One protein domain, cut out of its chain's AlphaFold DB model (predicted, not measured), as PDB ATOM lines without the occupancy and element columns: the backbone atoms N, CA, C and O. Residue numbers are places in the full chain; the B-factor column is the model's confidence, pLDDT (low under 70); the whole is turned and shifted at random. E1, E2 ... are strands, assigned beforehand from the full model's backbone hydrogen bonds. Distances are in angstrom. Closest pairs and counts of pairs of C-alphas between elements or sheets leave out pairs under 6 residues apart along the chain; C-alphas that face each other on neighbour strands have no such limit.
ATOM      1  N   ASP A  48     167.052 193.225 152.083       74.00
ATOM      2  CA  ASP A  48     165.587 193.252 152.063       74.00
ATOM      3  C   ASP A  48     165.193 193.980 150.783       74.00
ATOM      4  O   ASP A  48     165.749 195.040 150.481       74.00
ATOM      5  N   GLY A  49     164.309 193.354 150.011       74.31
ATOM      6  CA  GLY A  49     163.891 193.789 148.689       74.31
ATOM      7  C   GLY A  49     162.484 194.374 148.717       74.31
ATOM      8  O   GLY A  49     161.566 193.796 149.305       74.31
ATOM      9  N   ARG A  50     162.276 195.499 148.035       79.44
ATOM     10  CA  ARG A  50     160.933 196.002 147.704       79.44
ATOM     11  C   ARG A  50     160.858 196.258 146.207       79.44
ATOM     12  O   ARG A  50     161.777 196.860 145.662       79.44
ATOM     13  N   ALA A  51     159.772 195.816 145.576       85.19
ATOM     14  CA  ALA A  51     159.445 196.162 144.198       85.19
ATOM     15  C   ALA A  51     158.450 197.329 144.194       85.19
ATOM     16  O   ALA A  51     157.411 197.254 144.856       85.19
ATOM     17  N   ALA A  52     158.761 198.397 143.465       86.81
ATOM     18  CA  ALA A  52     157.844 199.516 143.295       86.81
ATOM     19  C   ALA A  52     156.649 199.077 142.434       86.81
ATOM     20  O   ALA A  52     156.819 198.690 141.282       86.81
ATOM     21  N   VAL A  53     155.432 199.116 142.980       90.06
ATOM     22  CA  VAL A  53     154.220 198.752 142.216       90.06
ATOM     23  C   VAL A  53     153.884 199.835 141.184       90.06
ATOM     24  O   VAL A  53     153.386 199.540 140.099       90.06
ATOM     25  N   HIS A  54     154.219 201.086 141.499       90.12
ATOM     26  CA  HIS A  54     154.014 202.261 140.659       90.12
ATOM     27  C   HIS A  54     155.254 203.154 140.690       90.12
ATOM     28  O   HIS A  54     156.093 203.016 141.580       90.12
ATOM     29  N   ALA A  55     155.360 204.061 139.718       91.19
ATOM     30  CA  ALA A  55     156.401 205.077 139.739       91.19
ATOM     31  C   ALA A  55     156.186 206.023 140.929       91.19
ATOM     32  O   ALA A  55     155.061 206.461 141.173       91.19
ATOM     33  N   ASP A  56     157.257 206.332 141.653       90.69
ATOM     34  CA  ASP A  56     157.217 207.149 142.866       90.69
ATOM     35  C   ASP A  56     158.537 207.916 143.069       90.69
ATOM     36  O   ASP A  56     159.532 207.702 142.368       90.69
ATOM     37  N   VAL A  57     158.554 208.841 144.026       89.81
ATOM     38  CA  VAL A  57     159.731 209.618 144.412       89.81
ATOM     39  C   VAL A  57     160.041 209.375 145.881       89.81
ATOM     40  O   VAL A  57     159.320 209.827 146.763       89.81
ATOM     41  N   ILE A  58     161.174 208.728 146.152       87.69
ATOM     42  CA  ILE A  58     161.681 208.559 147.514       87.69
ATOM     43  C   ILE A  58     162.306 209.890 147.958       87.69
ATOM     44  O   ILE A  58     163.296 210.315 147.352       87.69
ATOM     45  N   PRO A  59     161.778 210.566 148.994       89.81
ATOM     46  CA  PRO A  59     162.359 211.809 149.482       89.81
ATOM     47  C   PRO A  59     163.700 211.548 150.173       89.81
ATOM     48  O   PRO A  59     163.870 210.566 150.897       89.81
ATOM     49  N   LEU A  60     164.658 212.449 149.968       86.56
ATOM     50  CA  LEU A  60     165.920 212.443 150.700       86.56
ATOM     51  C   LEU A  60     165.772 213.267 151.981       86.56
ATOM     52  O   LEU A  60     165.164 214.335 151.959       86.56
ATOM     53  N   ASN A  61     166.363 212.792 153.081       86.31
ATOM     54  CA  ASN A  61     166.380 213.546 154.340       86.31
ATOM     55  C   ASN A  61     167.176 214.856 154.197       86.31
ATOM     56  O   ASN A  61     166.786 215.892 154.722       86.31
ATOM     57  N   GLU A  62     168.267 214.807 153.429       89.44
ATOM     58  CA  GLU A  62     169.113 215.953 153.103       89.44
ATOM     59  C   GLU A  62     169.326 216.032 151.583       89.44
ATOM     60  O   GLU A  62     169.477 214.990 150.934       89.44
ATOM     61  N   PRO A  63     169.339 217.238 150.983       91.00
ATOM     62  CA  PRO A  63     169.601 217.383 149.558       91.00
ATOM     63  C   PRO A  63     171.014 216.922 149.187       91.00
ATOM     64  O   PRO A  63     171.977 217.223 149.887       91.00
ATOM     65  N   ILE A  64     171.151 216.253 148.043       90.94
ATOM     66  CA  ILE A  64     172.447 215.819 147.506       90.94
ATOM     67  C   ILE A  64     172.797 216.684 146.298       90.94
ATOM     68  O   ILE A  64     172.007 216.796 145.361       90.94
ATOM     69  N   THR A  65     173.996 217.261 146.295       93.19
ATOM     70  CA  THR A  65     174.531 217.982 145.134       93.19
ATOM     71  C   THR A  65     175.325 217.022 144.258       93.19
ATOM     72  O   THR A  65     176.285 216.393 144.699       93.19
ATOM     73  N   THR A  66     174.906 216.890 143.007       89.94
ATOM     74  CA  THR A  66     175.599 216.084 141.994       89.94
ATOM     75  C   THR A  66     176.877 216.780 141.501       89.94
ATOM     76  O   THR A  66     177.002 217.998 141.646       89.94
ATOM     77  N   PRO A  67     177.812 216.061 140.847       92.12
ATOM     78  CA  PRO A  67     179.004 216.678 140.253       92.12
ATOM     79  C   PRO A  67     178.702 217.753 139.198       92.12
ATOM     80  O   PRO A  67     179.528 218.628 138.965       92.12
ATOM     81  N   SER A  68     177.518 217.719 138.578       92.94
ATOM     82  CA  SER A  68     177.052 218.749 137.643       92.94
ATOM     83  C   SER A  68     176.477 219.992 138.337       92.94
ATOM     84  O   SER A  68     176.041 220.920 137.661       92.94
ATOM     85  N   GLY A  69     176.441 220.021 139.673       93.00
ATOM     86  CA  GLY A  69     175.870 221.111 140.469       93.00
ATOM     87  C   GLY A  69     174.353 221.025 140.660       93.00
ATOM     88  O   GLY A  69     173.776 221.867 141.346       93.00
ATOM     89  N   GLN A  70     173.681 220.010 140.107       92.50
ATOM     90  CA  GLN A  70     172.246 219.815 140.321       92.50
ATOM     91  C   GLN A  70     171.969 219.351 141.756       92.50
ATOM     92  O   GLN A  70     172.575 218.385 142.225       92.50
ATOM     93  N   VAL A  71     171.006 220.002 142.413       92.88
ATOM     94  CA  VAL A  71     170.523 219.638 143.751       92.88
ATOM     95  C   VAL A  71     169.357 218.660 143.634       92.88
ATOM     96  O   VAL A  71     168.306 218.984 143.080       92.88
ATOM     97  N   LEU A  72     169.529 217.464 144.189       91.06
ATOM     98  CA  LEU A  72     168.509 216.427 144.264       91.06
ATOM     99  C   LEU A  72     167.889 216.414 145.660       91.06
ATOM    100  O   LEU A  72     168.598 216.334 146.659       91.06
ATOM    101  N   ARG A  73     166.557 216.467 145.732       92.69
ATOM    102  CA  ARG A  73     165.782 216.331 146.984       92.69
ATOM    103  C   ARG A  73     165.054 214.990 147.097       92.69
ATOM    104  O   ARG A  73     164.432 214.708 148.113       92.69
ATOM    105  N   GLY A  74     165.118 214.175 146.050       88.25
ATOM    106  CA  GLY A  74     164.442 212.891 145.976       88.25
ATOM    107  C   GLY A  74     165.018 212.025 144.866       88.25
ATOM    108  O   GLY A  74     165.633 212.534 143.924       88.25
ATOM    109  N   ILE A  75     164.814 210.720 144.995       87.75
ATOM    110  CA  ILE A  75     165.202 209.704 144.019       87.75
ATOM    111  C   ILE A  75     163.929 209.229 143.328       87.75
ATOM    112  O   ILE A  75     163.004 208.763 143.990       87.75
ATOM    113  N   ARG A  76     163.872 209.352 142.000       88.81
ATOM    114  CA  ARG A  76     162.772 208.795 141.206       88.81
ATOM    115  C   ARG A  76     162.952 207.287 141.072       88.81
ATOM    116  O   ARG A  76     164.060 206.830 140.806       88.81
ATOM    117  N   VAL A  77     161.865 206.550 141.249       88.00
ATOM    118  CA  VAL A  77     161.814 205.096 141.131       88.00
ATOM    119  C   VAL A  77     160.691 204.743 140.172       88.00
ATOM    120  O   VAL A  77     159.564 205.198 140.350       88.00
ATOM    121  N   ASP A  78     160.994 203.939 139.160       90.56
ATOM    122  CA  ASP A  78     159.998 203.481 138.194       90.56
ATOM    123  C   ASP A  78     159.266 202.231 138.695       90.56
ATOM    124  O   ASP A  78     159.778 201.464 139.517       90.56
ATOM    125  N   ALA A  79     158.066 201.991 138.162       89.12
ATOM    126  CA  ALA A  79     157.322 200.767 138.440       89.12
ATOM    127  C   ALA A  79     158.140 199.524 138.029       89.12
ATOM    128  O   ALA A  79     158.747 199.482 136.961       89.12
ATOM    129  N   GLY A  80     158.153 198.502 138.881       83.50
ATOM    130  CA  GLY A  80     158.926 197.272 138.713       83.50
ATOM    131  C   GLY A  80     160.372 197.351 139.212       83.50
ATOM    132  O   GLY A  80     161.040 196.318 139.280       83.50
ATOM    133  N   HIS A  81     160.869 198.529 139.602       79.81
ATOM    134  CA  HIS A  81     162.223 198.659 140.134       79.81
ATOM    135  C   HIS A  81     162.336 198.011 141.522       79.81
ATOM    136  O   HIS A  81     161.493 198.244 142.393       79.81
ATOM    137  N   VAL A  82     163.382 197.200 141.731       71.25
ATOM    138  CA  VAL A  82     163.627 196.478 142.989       71.25
ATOM    139  C   VAL A  82     164.789 197.113 143.739       71.25
ATOM    140  O   VAL A  82     165.921 197.100 143.257       71.25
ATOM    141  N   TRP A  83     164.527 197.638 144.936       67.75
ATOM    142  CA  TRP A  83     165.567 198.194 145.802       67.75
ATOM    143  C   TRP A  83     165.952 197.198 146.890       67.75
ATOM    144  O   TRP A  83     165.071 196.623 147.527       67.75
ATOM    145  N   VAL A  84     167.258 196.997 147.096       63.28
ATOM    146  CA  VAL A  84     167.809 196.050 148.072       63.28
ATOM    147  C   VAL A  84     168.827 196.760 148.952       63.28
ATOM    148  O   VAL A  84     169.880 197.150 148.451       63.28
ATOM    149  N   SER A  85     168.561 196.925 150.252       59.84
ATOM    150  CA  SER A  85     169.612 197.376 151.178       59.84
ATOM    151  C   SER A  85     169.245 197.233 152.654       59.84
ATOM    152  O   SER A  85     168.399 197.964 153.158       59.84
ATOM    153  N   VAL A  86     169.952 196.365 153.386       60.59
ATOM    154  CA  VAL A  86     170.015 196.428 154.864       60.59
ATOM    155  C   VAL A  86     171.426 196.809 155.320       60.59
ATOM    156  O   VAL A  86     171.592 197.565 156.279       60.59
ATOM    157  N   LEU A  87     172.459 196.360 154.596       57.88
ATOM    158  CA  LEU A  87     173.861 196.594 154.959       57.88
ATOM    159  C   LEU A  87     174.316 198.058 154.853       57.88
ATOM    160  O   LEU A  87     175.142 198.491 155.657       57.88
ATOM    161  N   PHE A  88     173.792 198.841 153.902       56.00
ATOM    162  CA  PHE A  88     174.284 200.209 153.672       56.00
ATOM    163  C   PHE A  88     173.554 201.284 154.487       56.00
ATOM    164  O   PHE A  88     174.067 202.395 154.619       56.00
ATOM    165  N   LEU A  89     172.391 200.975 155.071       57.78
ATOM    166  CA  LEU A  89     171.570 201.967 155.780       57.78
ATOM    167  C   LEU A  89     171.967 202.164 157.256       57.78
ATOM    168  O   LEU A  89     171.735 203.236 157.803       57.78
ATOM    169  N   ARG A  90     172.609 201.182 157.912       55.97
ATOM    170  CA  ARG A  90     172.927 201.238 159.363       55.97
ATOM    171  C   ARG A  90     174.350 201.678 159.731       55.97
ATOM    172  O   ARG A  90     174.622 201.915 160.908       55.97
ATOM    173  N   LYS A  91     175.263 201.808 158.763       51.56
ATOM    174  CA  LYS A  91     176.669 202.200 159.006       51.56
ATOM    175  C   LYS A  91     176.950 203.709 158.921       51.56
ATOM    176  O   LYS A  91     178.087 204.103 159.144       51.56
ATOM    177  N   ARG A  92     175.958 204.558 158.617       46.62
ATOM    178  CA  ARG A  92     176.199 205.986 158.311       46.62
ATOM    179  C   ARG A  92     176.109 206.972 159.487       46.62
ATOM    180  O   ARG A  92     176.586 208.085 159.333       46.62
ATOM    181  N   ASN A  93     175.587 206.581 160.654       39.19
ATOM    182  CA  ASN A  93     175.306 207.526 161.757       39.19
ATOM    183  C   ASN A  93     176.387 207.609 162.855       39.19
ATOM    184  O   ASN A  93     176.112 208.120 163.934       39.19
ATOM    185  N   SER A  94     177.605 207.114 162.623       35.66
ATOM    186  CA  SER A  94     178.670 207.092 163.644       35.66
ATOM    187  C   SER A  94     179.901 207.944 163.299       35.66
ATOM    188  O   SER A  94     180.992 207.650 163.770       35.66
ATOM    189  N   LEU A  95     179.744 208.999 162.491       30.36
ATOM    190  CA  LEU A  95     180.796 209.993 162.211       30.36
ATOM    191  C   LEU A  95     180.307 211.419 162.525       30.36
ATOM    192  O   LEU A  95     180.295 212.293 161.669       30.36
ATOM    193  N   CYS A  96     179.891 211.628 163.772       27.86
ATOM    194  CA  CYS A  96     179.885 212.931 164.439       27.86
ATOM    195  C   CYS A  96     180.285 212.699 165.903       27.86
ATOM    196  O   CYS A  96     179.426 212.605 166.774       27.86
ATOM    197  N   LEU A  97     181.587 212.535 166.132       31.17
ATOM    198  CA  LEU A  97     182.287 212.769 167.395       31.17
ATOM    199  C   LEU A  97     183.645 213.377 167.049       31.17
ATOM    200  O   LEU A  97     184.252 212.880 166.071       31.17
TER     201      LEU A  97
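Overview. This is residues 48 to 97 of the 97 residues of an uncharacterized protein of Neolentinus lepideus HHB14362 ss-1 (UniProt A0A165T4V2). A long, bent hairpin of strands E2 and E3 continues at its open end, through two tight links, into a small second pair, E1 beside E4, like one two-stranded ribbon that turns between the two pairs. A tail, residues 88 to 97, sticks out free beyond E4. The printed part has 50 residues, with no named helix and four named strands in the order E1, E2, E3, E4, in two antiparallel sheets of two strands each, E2 - E3 and E1 - E4. The class is all strand, though under half of the residues, 23 of 50, are in named elements. The whole is loose, with a radius of gyration of the C-alphas of 13.5 A and spans of 40 by 29 by 16 A.

Along the chain. E2, residues 56 to 65, is the longest strand, 20.5 A from its first to its last C-alpha, and it bends by 94 degrees at residue 62. C-alpha 56 is at (157.217, 207.149, 142.866) and C-alpha 65 at (174.531, 217.982, 145.134). E3, residues 71 to 77, measures 17.2 A. E1, residues 49 to 51, measures 6.8 A and begins with C-alpha 49 at (163.891, 193.789, 148.689). E4, residues 82 to 84, measures 6.6 A and ends with C-alpha 84 at (167.809, 196.050, 148.072).

Arrangement. E2 and E3 form a hairpin, antiparallel, with 154 degrees between their directions. C-alphas 59 and 74 face each other at 4.2 A, as do 65 and 71 at 4.6 A, on the other side of the bend at residue 62. N 58 and O 75 are within hydrogen-bond range at 2.8 A, and so are N 72 and O 64 at 2.8 A. E1 and E4 are antiparallel neighbours at 162 degrees. C-alphas 51 and 82 face each other at 4.4 A. N 83 and O 50 are within hydrogen-bond range at 2.9 A. E1 is apart from E2 and E3, and E4 is apart from E2 and E3.

Size, cuts and confidence. The two C-alphas farthest apart are those of His 54 and Leu 97, at 40.3 A. Without residues 88 to 97, which stand free, the body of 40 residues spans 30 by 25 by 17 A. The printed part has no cut, and it ends at residue 97, the chain's last residue. The links E1 to E2, E2 to E3 and E3 to E4 are tight. Residues 85 to 97 hold no named element. The mean pLDDT of the printed part is 76.2, and residues 83 to 97 are under 70.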